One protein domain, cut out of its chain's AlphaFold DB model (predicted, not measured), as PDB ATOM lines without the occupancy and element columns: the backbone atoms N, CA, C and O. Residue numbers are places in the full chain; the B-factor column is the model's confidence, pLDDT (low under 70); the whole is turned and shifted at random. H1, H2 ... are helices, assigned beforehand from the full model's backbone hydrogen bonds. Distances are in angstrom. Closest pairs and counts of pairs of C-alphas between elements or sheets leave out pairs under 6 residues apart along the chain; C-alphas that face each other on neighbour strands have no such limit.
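This is residues 12 to 95 of the 401 residues of an uncharacterized protein of Agathobaculum butyriciproducens (UniProt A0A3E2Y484). Look first for an L: one leg is a pair of helical rows, with the long helix H1 in one row and H2 followed by H3 folding back along it in the other, and the second leg is H4, which starts near the end of H3 and sticks out with residues 85 to 93 about perpendicular to H1. Before H1, a stretch with no named element makes a small loop at that same corner, and its residues 12 to 17 stick out as a tail. The printed part has 84 residues with four named helices, H1, H2, H3 and H4 along the chain, and no named strand; the class is all helix. The whole is loose, with a radius of gyration of the C-alphas of 16.4 A, and flat, spanning 52 by 43 by 14 A.

Find C-alpha 28 at (-36.626, -15.263, -38.189); from there H1, residues 28 to 48, runs 30.0 A to C-alpha 48 at (-54.886, 8.235, -34.294). After it come H2, residues 53 to 64, 15.8 A long, and H3, residues 66 to 73, 10.8 A long. H4, residues 80 to 93, runs 19.5 A and ends with C-alpha 93 at (-49.752, -12.222, -64.828).

Begin at H1, the hub, which touches three helices. Its residues 30 to 38 touch H3, where the C-alphas of Ala 34 and Pro 68 come closest at 4.4 A; the two run opposite ways at a shallow tilt of 6 degrees. With residues 38 to 46 H1 touches H2, closest at the C-alphas of Gly 42 and Ser 64, 5.1 A apart; this helical hairpin runs opposite ways at a steep tilt of 45 degrees. H1 and H4 only just touch, with 3 pairs of C-alphas within 8 A, the closest those of Glu 33 and Phe 81 at 7.5 A; they stand about perpendicular, at 90 degrees. The helix packing is mostly crossed, but only just: 1 of these 3 touching pairs is at a shallow tilt. H3 and H4 are close but not clearly touching, with the C-alphas of Cys 71 and Leu 80 closest at 5.3 A. H2 and H3 meet only through their link, and H2 and H4 are apart. In H1, H2, H3 and H4 every O i to N i+4 pair is within hydrogen-bond range.

Look to Pro 12 and Thr 52 for the two C-alphas farthest apart, 53.5 A. The printed part has no cut. The links H1 to H2 and H2 to H3 are tight, and H3 to H4 is short. In residues 12 to 27, before H1, residues 20 to 21 pair antiparallel with 26 to 27. Residues 12 to 17 and 85 to 95 stand free; the body without them spans 42 by 26 by 14 A. The mean pLDDT of the printed part is 86.1, with residues 14 to 18 and 94 to 95 under 70.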
ATOM      1  N   PRO A  12     -27.251 -32.606 -41.291       79.31
ATOM      2  CA  PRO A  12     -28.636 -32.706 -41.724       79.31
ATOM      3  C   PRO A  12     -29.084 -31.386 -42.357       79.31
ATOM      4  O   PRO A  12     -28.811 -30.319 -41.809       79.31
ATOM      5  N   ASN A  13     -29.837 -31.451 -43.456       70.31
ATOM      6  CA  ASN A  13     -30.294 -30.271 -44.212       70.31
ATOM      7  C   ASN A  13     -31.035 -29.216 -43.355       70.31
ATOM      8  O   ASN A  13     -31.139 -28.059 -43.735       70.31
ATOM      9  N   ASN A  14     -31.525 -29.583 -42.167       67.19
ATOM     10  CA  ASN A  14     -32.198 -28.662 -41.246       67.19
ATOM     11  C   ASN A  14     -31.249 -27.803 -40.384       67.19
ATOM     12  O   ASN A  14     -31.738 -26.989 -39.604       67.19
ATOM     13  N   PHE A  15     -29.928 -27.992 -40.467       66.19
ATOM     14  CA  PHE A  15     -28.971 -27.351 -39.554       66.19
ATOM     15  C   PHE A  15     -28.418 -26.010 -40.065       66.19
ATOM     16  O   PHE A  15     -28.012 -25.179 -39.260       66.19
ATOM     17  N   ILE A  16     -28.399 -25.782 -41.382       64.88
ATOM     18  CA  ILE A  16     -27.748 -24.600 -41.985       64.88
ATOM     19  C   ILE A  16     -28.761 -23.625 -42.599       64.88
ATOM     20  O   ILE A  16     -28.499 -22.423 -42.656       64.88
ATOM     21  N   ASP A  17     -29.927 -24.104 -43.032       65.88
ATOM     22  CA  ASP A  17     -30.638 -23.391 -44.094       65.88
ATOM     23  C   ASP A  17     -31.503 -22.206 -43.641       65.88
ATOM     24  O   ASP A  17     -31.749 -21.307 -44.444       65.88
ATOM     25  N   GLU A  18     -31.924 -22.105 -42.377       68.69
ATOM     26  CA  GLU A  18     -32.700 -20.941 -41.926       68.69
ATOM     27  C   GLU A  18     -32.458 -20.620 -40.451       68.69
ATOM     28  O   GLU A  18     -32.626 -21.460 -39.568       68.69
ATOM     29  N   SER A  19     -32.146 -19.356 -40.163       77.81
ATOM     30  CA  SER A  19     -32.163 -18.856 -38.794       77.81
ATOM     31  C   SER A  19     -33.601 -18.909 -38.260       77.81
ATOM     32  O   SER A  19     -34.535 -18.345 -38.840       77.81
ATOM     33  N   ARG A  20     -33.803 -19.625 -37.152       84.62
ATOM     34  CA  ARG A  20     -35.103 -19.769 -36.490       84.62
ATOM     35  C   ARG A  20     -35.048 -19.207 -35.074       84.62
ATOM     36  O   ARG A  20     -34.094 -19.411 -34.336       84.62
ATOM     37  N   THR A  21     -36.095 -18.488 -34.712       82.62
ATOM     38  CA  THR A  21     -36.368 -17.947 -33.374       82.62
ATOM     39  C   THR A  21     -37.272 -18.892 -32.579       82.62
ATOM     40  O   THR A  21     -37.930 -19.752 -33.167       82.62
ATOM     41  N   PHE A  22     -37.338 -18.716 -31.254       81.69
ATOM     42  CA  PHE A  22     -38.173 -19.519 -30.345       81.69
ATOM     43  C   PHE A  22     -37.884 -21.021 -30.447       81.69
ATOM     44  O   PHE A  22     -38.749 -21.805 -30.821       81.69
ATOM     45  N   ASN A  23     -36.640 -21.414 -30.158       82.12
ATOM     46  CA  ASN A  23     -36.231 -22.822 -30.122       82.12
ATOM     47  C   ASN A  23     -36.517 -23.598 -31.428       82.12
ATOM     48  O   ASN A  23     -36.854 -24.777 -31.409       82.12
ATOM     49  N   GLY A  24     -36.443 -22.919 -32.578       80.25
ATOM     50  CA  GLY A  24     -36.693 -23.538 -33.882       80.25
ATOM     51  C   GLY A  24     -38.148 -23.510 -34.364       80.25
ATOM     52  O   GLY A  24     -38.417 -24.035 -35.446       80.25
ATOM     53  N   MET A  25     -39.071 -22.895 -33.612       83.06
ATOM     54  CA  MET A  25     -40.505 -22.880 -33.939       83.06
ATOM     55  C   MET A  25     -40.875 -21.857 -35.017       83.06
ATOM     56  O   MET A  25     -41.733 -22.130 -35.851       83.06
ATOM     57  N   LEU A  26     -40.241 -20.679 -35.017       85.19
ATOM     58  CA  LEU A  26     -40.595 -19.585 -35.925       85.19
ATOM     59  C   LEU A  26     -39.400 -19.182 -36.778       85.19
ATOM     60  O   LEU A  26     -38.314 -18.929 -36.259       85.19
ATOM     61  N   LYS A  27     -39.594 -19.062 -38.092       88.06
ATOM     62  CA  LYS A  27     -38.568 -18.519 -38.991       88.06
ATOM     63  C   LYS A  27     -38.284 -17.060 -38.619       88.06
ATOM     64  O   LYS A  27     -39.225 -16.276 -38.486       88.06
ATOM     65  N   THR A  28     -37.012 -16.660 -38.510       89.56
ATOM     66  CA  THR A  28     -36.626 -15.263 -38.189       89.56
ATOM     67  C   THR A  28     -37.276 -14.257 -39.130       89.56
ATOM     68  O   THR A  28     -37.731 -13.198 -38.706       89.56
ATOM     69  N   ARG A  29     -37.395 -14.614 -40.411       89.25
ATOM     70  CA  ARG A  29     -38.058 -13.798 -41.426       89.25
ATOM     71  C   ARG A  29     -39.509 -13.464 -41.070       89.25
ATOM     72  O   ARG A  29     -39.931 -12.331 -41.279       89.25
ATOM     73  N   HIS A  30     -40.258 -14.426 -40.532       91.94
ATOM     74  CA  HIS A  30     -41.653 -14.212 -40.143       91.94
ATOM     75  C   HIS A  30     -41.730 -13.264 -38.944       91.94
ATOM     76  O   HIS A  30     -42.560 -12.359 -38.927       91.94
ATOM     77  N   VAL A  31     -40.813 -13.414 -37.983       91.69
ATOM     78  CA  VAL A  31     -40.715 -12.523 -36.818       91.69
ATOM     79  C   VAL A  31     -40.386 -11.092 -37.231       91.69
ATOM     80  O   VAL A  31     -41.022 -10.163 -36.746       91.69
ATOM     81  N   ILE A  32     -39.437 -10.903 -38.151       92.69
ATOM     82  CA  ILE A  32     -39.060  -9.570 -38.641       92.69
ATOM     83  C   ILE A  32     -40.244  -8.903 -39.351       92.69
ATOM     84  O   ILE A  32     -40.549  -7.743 -39.083       92.69
ATOM     85  N   GLU A  33     -40.950  -9.628 -40.221       92.44
ATOM     86  CA  GLU A  33     -42.133  -9.094 -40.903       92.44
ATOM     87  C   GLU A  33     -43.264  -8.758 -39.921       92.44
ATOM     88  O   GLU A  33     -43.861  -7.683 -40.020       92.44
ATOM     89  N   ALA A  34     -43.514  -9.621 -38.932       93.25
ATOM     90  CA  ALA A  34     -44.493  -9.370 -37.879       93.25
ATOM     91  C   ALA A  34     -44.124  -8.146 -37.024       93.25
ATOM     92  O   ALA A  34     -44.996  -7.330 -36.726       93.25
ATOM     93  N   ALA A  35     -42.844  -7.972 -36.684       93.62
ATOM     94  CA  ALA A  35     -42.353  -6.817 -35.934       93.62
ATOM     95  C   ALA A  35     -42.550  -5.510 -36.715       93.62
ATOM     96  O   ALA A  35     -43.068  -4.537 -36.167       93.62
ATOM     97  N   ILE A  36     -42.214  -5.496 -38.010       94.06
ATOM     98  CA  ILE A  36     -42.449  -4.335 -38.881       94.06
ATOM     99  C   ILE A  36     -43.947  -4.024 -38.955       94.06
ATOM    100  O   ILE A  36     -44.342  -2.870 -38.784       94.06
ATOM    101  N   CYS A  37     -44.796  -5.037 -39.155       93.38
ATOM    102  CA  CYS A  37     -46.246  -4.857 -39.153       93.38
ATOM    103  C   CYS A  37     -46.757  -4.287 -37.827       93.38
ATOM    104  O   CYS A  37     -47.592  -3.386 -37.847       93.38
ATOM    105  N   LEU A  38     -46.247  -4.755 -36.688       94.06
ATOM    106  CA  LEU A  38     -46.655  -4.272 -35.371       94.06
ATOM    107  C   LEU A  38     -46.234  -2.817 -35.141       94.06
ATOM    108  O   LEU A  38     -47.034  -2.032 -34.642       94.06
ATOM    109  N   VAL A  39     -45.028  -2.422 -35.556       93.50
ATOM    110  CA  VAL A  39     -44.567  -1.027 -35.450       93.50
ATOM    111  C   VAL A  39     -45.384  -0.105 -36.351       93.50
ATOM    112  O   VAL A  39     -45.808   0.961 -35.912       93.50
ATOM    113  N   VAL A  40     -45.649  -0.509 -37.596       93.50
ATOM    114  CA  VAL A  40     -46.415   0.313 -38.543       93.50
ATOM    115  C   VAL A  40     -47.871   0.439 -38.100       93.50
ATOM    116  O   VAL A  40     -48.384   1.551 -38.013       93.50
ATOM    117  N   LEU A  41     -48.540  -0.676 -37.799       92.38
ATOM    118  CA  LEU A  41     -49.965  -0.675 -37.465       92.38
ATOM    119  C   LEU A  41     -50.221  -0.209 -36.029       92.38
ATOM    120  O   LEU A  41     -51.131   0.581 -35.806       92.38
ATOM    121  N   GLY A  42     -49.409  -0.667 -35.075       90.81
ATOM    122  CA  GLY A  42     -49.483  -0.273 -33.668       90.81
ATOM    123  C   GLY A  42     -49.025   1.164 -33.439       90.81
ATOM    124  O   GLY A  42     -49.672   1.913 -32.714       90.81
ATOM    125  N   GLY A  43     -47.955   1.598 -34.110       90.56
ATOM    126  CA  GLY A  43     -47.517   2.993 -34.075       90.56
ATOM    127  C   GLY A  43     -48.549   3.929 -34.703       90.56
ATOM    128  O   GLY A  43     -48.885   4.955 -34.113       90.56
ATOM    129  N   ALA A  44     -49.118   3.559 -35.856       90.44
ATOM    130  CA  ALA A  44     -50.194   4.333 -36.468       90.44
ATOM    131  C   ALA A  44     -51.436   4.390 -35.566       90.44
ATOM    132  O   ALA A  44     -51.946   5.480 -35.307       90.44
ATOM    133  N   SER A  45     -51.906   3.254 -35.039       88.94
ATOM    134  CA  SER A  45     -53.085   3.227 -34.165       88.94
ATOM    135  C   SER A  45     -52.870   4.053 -32.893       88.94
ATOM    136  O   SER A  45     -53.765   4.791 -32.478       88.94
ATOM    137  N   TRP A  46     -51.658   4.055 -32.334       88.50
ATOM    138  CA  TRP A  46     -51.306   4.891 -31.188       88.50
ATOM    139  C   TRP A  46     -51.383   6.398 -31.472       88.50
ATOM    140  O   TRP A  46     -51.670   7.183 -30.566       88.50
ATOM    141  N   LEU A  47     -51.149   6.838 -32.708       88.00
ATOM    142  CA  LEU A  47     -51.226   8.257 -33.068       88.00
ATOM    143  C   LEU A  47     -52.662   8.725 -33.348       88.00
ATOM    144  O   LEU A  47     -52.983   9.874 -33.053       88.00
ATOM    145  N   PHE A  48     -53.527   7.857 -33.882       84.31
ATOM    146  CA  PHE A  48     -54.886   8.235 -34.294       84.31
ATOM    147  C   PHE A  48     -55.947   8.143 -33.184       84.31
ATOM    148  O   PHE A  48     -57.007   8.755 -33.316       84.31
ATOM    149  N   ILE A  49     -55.701   7.397 -32.100       82.62
ATOM    150  CA  ILE A  49     -56.719   7.132 -31.068       82.62
ATOM    151  C   ILE A  49     -56.691   8.196 -29.940       82.62
ATOM    152  O   ILE A  49     -55.603   8.532 -29.448       82.62
ATOM    153  N   PRO A  50     -57.866   8.713 -29.497       80.00
ATOM    154  CA  PRO A  50     -57.999   9.692 -28.407       80.00
ATOM    155  C   PRO A  50     -57.351   9.264 -27.069       80.00
ATOM    156  O   PRO A  50     -57.083   8.086 -26.852       80.00
ATOM    157  N   PRO A  51     -57.078  10.216 -26.151       76.38
ATOM    158  CA  PRO A  51     -56.030  10.094 -25.127       76.38
ATOM    159  C   PRO A  51     -56.383   9.279 -23.875       76.38
ATOM    160  O   PRO A  51     -55.570   9.214 -22.954       76.38
ATOM    161  N   THR A  52     -57.559   8.658 -23.788       86.75
ATOM    162  CA  THR A  52     -57.895   7.817 -22.632       86.75
ATOM    163  C   THR A  52     -57.033   6.555 -22.653       86.75
ATOM    164  O   THR A  52     -57.306   5.629 -23.405       86.75
ATOM    165  N   VAL A  53     -55.971   6.517 -21.841       81.50
ATOM    166  CA  VAL A  53     -54.878   5.524 -21.923       81.50
ATOM    167  C   VAL A  53     -55.378   4.076 -21.997       81.50
ATOM    168  O   VAL A  53     -54.937   3.326 -22.865       81.50
ATOM    169  N   SER A  54     -56.340   3.692 -21.153       87.94
ATOM    170  CA  SER A  54     -56.874   2.322 -21.121       87.94
ATOM    171  C   SER A  54     -57.657   1.963 -22.385       87.94
ATOM    172  O   SER A  54     -57.433   0.914 -22.980       87.94
ATOM    173  N   PHE A  55     -58.547   2.846 -22.841       87.00
ATOM    174  CA  PHE A  55     -59.309   2.632 -24.075       87.00
ATOM    175  C   PHE A  55     -58.398   2.689 -25.306       87.00
ATOM    176  O   PHE A  55     -58.549   1.902 -26.237       87.00
ATOM    177  N   LYS A  56     -57.406   3.581 -25.271       88.88
ATOM    178  CA  LYS A  56     -56.398   3.750 -26.305       88.88
ATOM    179  C   LYS A  56     -55.578   2.488 -26.507       88.88
ATOM    180  O   LYS A  56     -55.430   2.057 -27.644       88.88
ATOM    181  N   LEU A  57     -55.097   1.880 -25.424       90.56
ATOM    182  CA  LEU A  57     -54.343   0.634 -25.485       90.56
ATOM    183  C   LEU A  57     -55.209  -0.524 -25.993       90.56
ATOM    184  O   LEU A  57     -54.797  -1.221 -26.916       90.56
ATOM    185  N   THR A  58     -56.415  -0.700 -25.446       90.69
ATOM    186  CA  THR A  58     -57.324  -1.782 -25.858       90.69
ATOM    187  C   THR A  58     -57.698  -1.676 -27.334       90.69
ATOM    188  O   THR A  58     -57.666  -2.672 -28.052       90.69
ATOM    189  N   LEU A  59     -58.007  -0.469 -27.817       87.81
ATOM    190  CA  LEU A  59     -58.362  -0.248 -29.215       87.81
ATOM    191  C   LEU A  59     -57.142  -0.361 -30.141       87.81
ATOM    192  O   LEU A  59     -57.244  -0.954 -31.214       87.81
ATOM    193  N   ALA A  60     -55.983   0.156 -29.718       89.62
ATOM    194  CA  ALA A  60     -54.738   0.027 -30.470       89.62
ATOM    195  C   ALA A  60     -54.369  -1.446 -30.656       89.62
ATOM    196  O   ALA A  60     -54.152  -1.856 -31.792       89.62
ATOM    197  N   LEU A  61     -54.386  -2.238 -29.578       90.25
ATOM    198  CA  LEU A  61     -54.107  -3.674 -29.613       90.25
ATOM    199  C   LEU A  61     -55.174  -4.448 -30.387       90.25
ATOM    200  O   LEU A  61     -54.824  -5.284 -31.209       90.25
ATOM    201  N   GLY A  62     -56.463  -4.156 -30.194       90.56
ATOM    202  CA  GLY A  62     -57.538  -4.842 -30.916       90.56
ATOM    203  C   GLY A  62     -57.408  -4.720 -32.438       90.56
ATOM    204  O   GLY A  62     -57.640  -5.687 -33.161       90.56
ATOM    205  N   ILE A  63     -56.970  -3.556 -32.929       87.44
ATOM    206  CA  ILE A  63     -56.758  -3.313 -34.364       87.44
ATOM    207  C   ILE A  63     -55.379  -3.812 -34.816       87.44
ATOM    208  O   ILE A  63     -55.240  -4.325 -35.928       87.44
ATOM    209  N   SER A  64     -54.345  -3.657 -33.983       91.19
ATOM    210  CA  SER A  64     -52.965  -3.933 -34.379       91.19
ATOM    211  C   SER A  64     -52.525  -5.375 -34.187       91.19
ATOM    212  O   SER A  64     -51.546  -5.752 -34.807       91.19
ATOM    213  N   LEU A  65     -53.178  -6.171 -33.339       92.25
ATOM    214  CA  LEU A  65     -52.776  -7.542 -33.016       92.25
ATOM    215  C   LEU A  65     -53.100  -8.606 -34.088       92.25
ATOM    216  O   LEU A  65     -52.259  -9.485 -34.291       92.25
ATOM    217  N   PRO A  66     -54.241  -8.581 -34.813       91.56
ATOM    218  CA  PRO A  66     -54.575  -9.685 -35.718       91.56
ATOM    219  C   PRO A  66     -53.605  -9.801 -36.905       91.56
ATOM    220  O   PRO A  66     -53.286 -10.906 -37.341       91.56
ATOM    221  N   LEU A  67     -53.091  -8.678 -37.417       91.38
ATOM    222  CA  LEU A  67     -52.237  -8.679 -38.607       91.38
ATOM    223  C   LEU A  67     -50.809  -9.212 -38.340       91.38
ATOM    224  O   LEU A  67     -50.357 -10.065 -39.105       91.38
ATOM    225  N   PRO A  68     -50.090  -8.802 -37.275       92.38
ATOM    226  CA  PRO A  68     -48.807  -9.390 -36.889       92.38
ATOM    227  C   PRO A  68     -48.904 -10.877 -36.553       92.38
ATOM    228  O   PRO A  68     -47.997 -11.623 -36.909       92.38
ATOM    229  N   LEU A  69     -50.000 -11.330 -35.933       92.38
ATOM    230  CA  LEU A  69     -50.222 -12.758 -35.684       92.38
ATOM    231  C   LEU A  69     -50.332 -13.545 -36.995       92.38
ATOM    232  O   LEU A  69     -49.695 -14.588 -37.140       92.38
ATOM    233  N   ALA A  70     -51.054 -13.012 -37.985       90.50
ATOM    234  CA  ALA A  70     -51.105 -13.603 -39.320       90.50
ATOM    235  C   ALA A  70     -49.728 -13.598 -40.019       90.50
ATOM    236  O   ALA A  70     -49.379 -14.557 -40.705       90.50
ATOM    237  N   CYS A  71     -48.914 -12.554 -39.816       91.19
ATOM    238  CA  CYS A  71     -47.539 -12.504 -40.329       91.19
ATOM    239  C   CYS A  71     -46.642 -13.572 -39.693       91.19
ATOM    240  O   CYS A  71     -45.800 -14.150 -40.379       91.19
ATOM    241  N   LEU A  72     -46.828 -13.830 -38.396       91.12
ATOM    242  CA  LEU A  72     -46.050 -14.802 -37.639       91.12
ATOM    243  C   LEU A  72     -46.393 -16.242 -38.043       91.12
ATOM    244  O   LEU A  72     -45.488 -17.047 -38.259       91.12
ATOM    245  N   ALA A  73     -47.689 -16.535 -38.203       90.31
ATOM    246  CA  ALA A  73     -48.174 -17.818 -38.710       90.31
ATOM    247  C   ALA A  73     -47.671 -18.087 -40.139       90.31
ATOM    248  O   ALA A  73     -47.287 -19.210 -40.469       90.31
ATOM    249  N   GLY A  74     -47.614 -17.040 -40.970       86.69
ATOM    250  CA  GLY A  74     -47.266 -17.162 -42.380       86.69
ATOM    251  C   GLY A  74     -48.340 -17.908 -43.178       86.69
ATOM    252  O   GLY A  74     -49.381 -18.307 -42.659       86.69
ATOM    253  N   ILE A  75     -48.097 -18.079 -44.476       87.56
ATOM    254  CA  ILE A  75     -49.000 -18.803 -45.379       87.56
ATOM    255  C   ILE A  75     -48.177 -19.860 -46.107       87.56
ATOM    256  O   ILE A  75     -47.232 -19.520 -46.810       87.56
ATOM    257  N   ASN A  76     -48.533 -21.140 -45.955       86.12
ATOM    258  CA  ASN A  76     -47.847 -22.268 -46.606       86.12
ATOM    259  C   ASN A  76     -46.319 -22.306 -46.376       86.12
ATOM    260  O   ASN A  76     -45.569 -22.728 -47.248       86.12
ATOM    261  N   GLY A  77     -45.847 -21.840 -45.213       83.88
ATOM    262  CA  GLY A  77     -44.416 -21.790 -44.882       83.88
ATOM    263  C   GLY A  77     -43.646 -20.603 -45.478       83.88
ATOM    264  O   GLY A  77     -42.451 -20.468 -45.193       83.88
ATOM    265  N   ASP A  78     -44.328 -19.739 -46.238       87.25
ATOM    266  CA  ASP A  78     -43.837 -18.453 -46.722       87.25
ATOM    267  C   ASP A  78     -44.276 -17.303 -45.809       87.25
ATOM    268  O   ASP A  78     -45.301 -17.345 -45.118       87.25
ATOM    269  N   SER A  79     -43.507 -16.222 -45.871       90.06
ATOM    270  CA  SER A  79     -43.810 -14.989 -45.162       90.06
ATOM    271  C   SER A  79     -44.948 -14.209 -45.842       90.06
ATOM    272  O   SER A  79     -45.120 -14.272 -47.067       90.06
ATOM    273  N   LEU A  80     -45.742 -13.454 -45.072       88.62
ATOM    274  CA  LEU A  80     -46.952 -12.792 -45.581       88.62
ATOM    275  C   LEU A  80     -46.640 -11.798 -46.710       88.62
ATOM    276  O   LEU A  80     -47.351 -11.759 -47.714       88.62
ATOM    277  N   PHE A  81     -45.552 -11.027 -46.606       89.75
ATOM    278  CA  PHE A  81     -45.177 -10.084 -47.668       89.75
ATOM    279  C   PHE A  81     -44.727 -10.796 -48.946       89.75
ATOM    280  O   PHE A  81     -44.982 -10.309 -50.052       89.75
ATOM    281  N   THR A  82     -44.101 -11.966 -48.814       90.12
ATOM    282  CA  THR A  82     -43.744 -12.814 -49.959       90.12
ATOM    283  C   THR A  82     -44.989 -13.328 -50.652       90.12
ATOM    284  O   THR A  82     -45.110 -13.208 -51.872       90.12
ATOM    285  N   PHE A  83     -45.956 -13.807 -49.871       91.44
ATOM    286  CA  PHE A  83     -47.248 -14.216 -50.389       91.44
ATOM    287  C   PHE A  83     -47.959 -13.062 -51.102       91.44
ATOM    288  O   PHE A  83     -48.406 -13.226 -52.232       91.44
ATOM    289  N   VAL A  84     -47.997 -11.860 -50.516       91.31
ATOM    290  CA  VAL A  84     -48.587 -10.671 -51.157       91.31
ATOM    291  C   VAL A  84     -47.850 -10.311 -52.449       91.31
ATOM    292  O   VAL A  84     -48.482  -9.987 -53.458       91.31
ATOM    293  N   LYS A  85     -46.518 -10.414 -52.481       91.75
ATOM    294  CA  LYS A  85     -45.720 -10.210 -53.699       91.75
ATOM    295  C   LYS A  85     -46.085 -11.225 -54.783       91.75
ATOM    296  O   LYS A  85     -46.272 -10.840 -55.938       91.75
ATOM    297  N   TYR A  86     -46.226 -12.501 -54.436       90.00
ATOM    298  CA  TYR A  86     -46.650 -13.526 -55.386       90.00
ATOM    299  C   TYR A  86     -48.101 -13.353 -55.813       90.00
ATOM    300  O   TYR A  86     -48.376 -13.438 -57.002       90.00
ATOM    301  N   ALA A  87     -49.009 -13.014 -54.903       89.81
ATOM    302  CA  ALA A  87     -50.412 -12.769 -55.201       89.81
ATOM    303  C   ALA A  87     -50.596 -11.553 -56.120       89.81
ATOM    304  O   ALA A  87     -51.386 -11.601 -57.059       89.81
ATOM    305  N   THR A  88     -49.852 -10.467 -55.901       90.19
ATOM    306  CA  THR A  88     -49.896  -9.272 -56.760       90.19
ATOM    307  C   THR A  88     -49.248  -9.521 -58.118       90.19
ATOM    308  O   THR A  88     -49.813  -9.116 -59.133       90.19
ATOM    309  N   LYS A  89     -48.111 -10.231 -58.167       87.94
ATOM    310  CA  LYS A  89     -47.498 -10.680 -59.425       87.94
ATOM    311  C   LYS A  89     -48.453 -11.589 -60.191       87.94
ATOM    312  O   LYS A  89     -48.718 -11.345 -61.359       87.94
ATOM    313  N   TRP A  90     -49.029 -12.577 -59.517       86.00
ATOM    314  CA  TRP A  90     -50.013 -13.480 -60.088       86.00
ATOM    315  C   TRP A  90     -51.221 -12.709 -60.602       86.00
ATOM    316  O   TRP A  90     -51.523 -12.844 -61.770       86.00
ATOM    317  N   LYS A  91     -51.841 -11.810 -59.828       84.88
ATOM    318  CA  LYS A  91     -52.955 -10.972 -60.313       84.88
ATOM    319  C   LYS A  91     -52.617 -10.200 -61.596       84.88
ATOM    320  O   LYS A  91     -53.484 -10.073 -62.453       84.88
ATOM    321  N   LYS A  92     -51.377  -9.723 -61.746       78.50
ATOM    322  CA  LYS A  92     -50.901  -9.033 -62.960       78.50
ATOM    323  C   LYS A  92     -50.602  -9.990 -64.122       78.50
ATOM    324  O   LYS A  92     -50.782  -9.620 -65.272       78.50
ATOM    325  N   THR A  93     -50.155 -11.211 -63.833       72.00
ATOM    326  CA  THR A  93     -49.752 -12.222 -64.828       72.00
ATOM    327  C   THR A  93     -50.863 -13.234 -65.159       72.00
ATOM    328  O   THR A  93     -50.762 -13.937 -66.158       72.00
ATOM    329  N   LYS A  94     -51.957 -13.300 -64.384       67.56
ATOM    330  CA  LYS A  94     -53.070 -14.270 -64.508       67.56
ATOM    331  C   LYS A  94     -53.960 -14.033 -65.734       67.56
ATOM    332  O   LYS A  94     -55.100 -14.486 -65.764       67.56
ATOM    333  N   GLN A  95     -53.501 -13.320 -66.751       63.38
ATOM    334  CA  GLN A  95     -54.321 -13.028 -67.919       63.38
ATOM    335  C   GLN A  95     -54.509 -14.256 -68.822       63.38
ATOM    336  O   GLN A  95     -54.258 -14.082 -69.989       63.38
TER     337      GLN A  95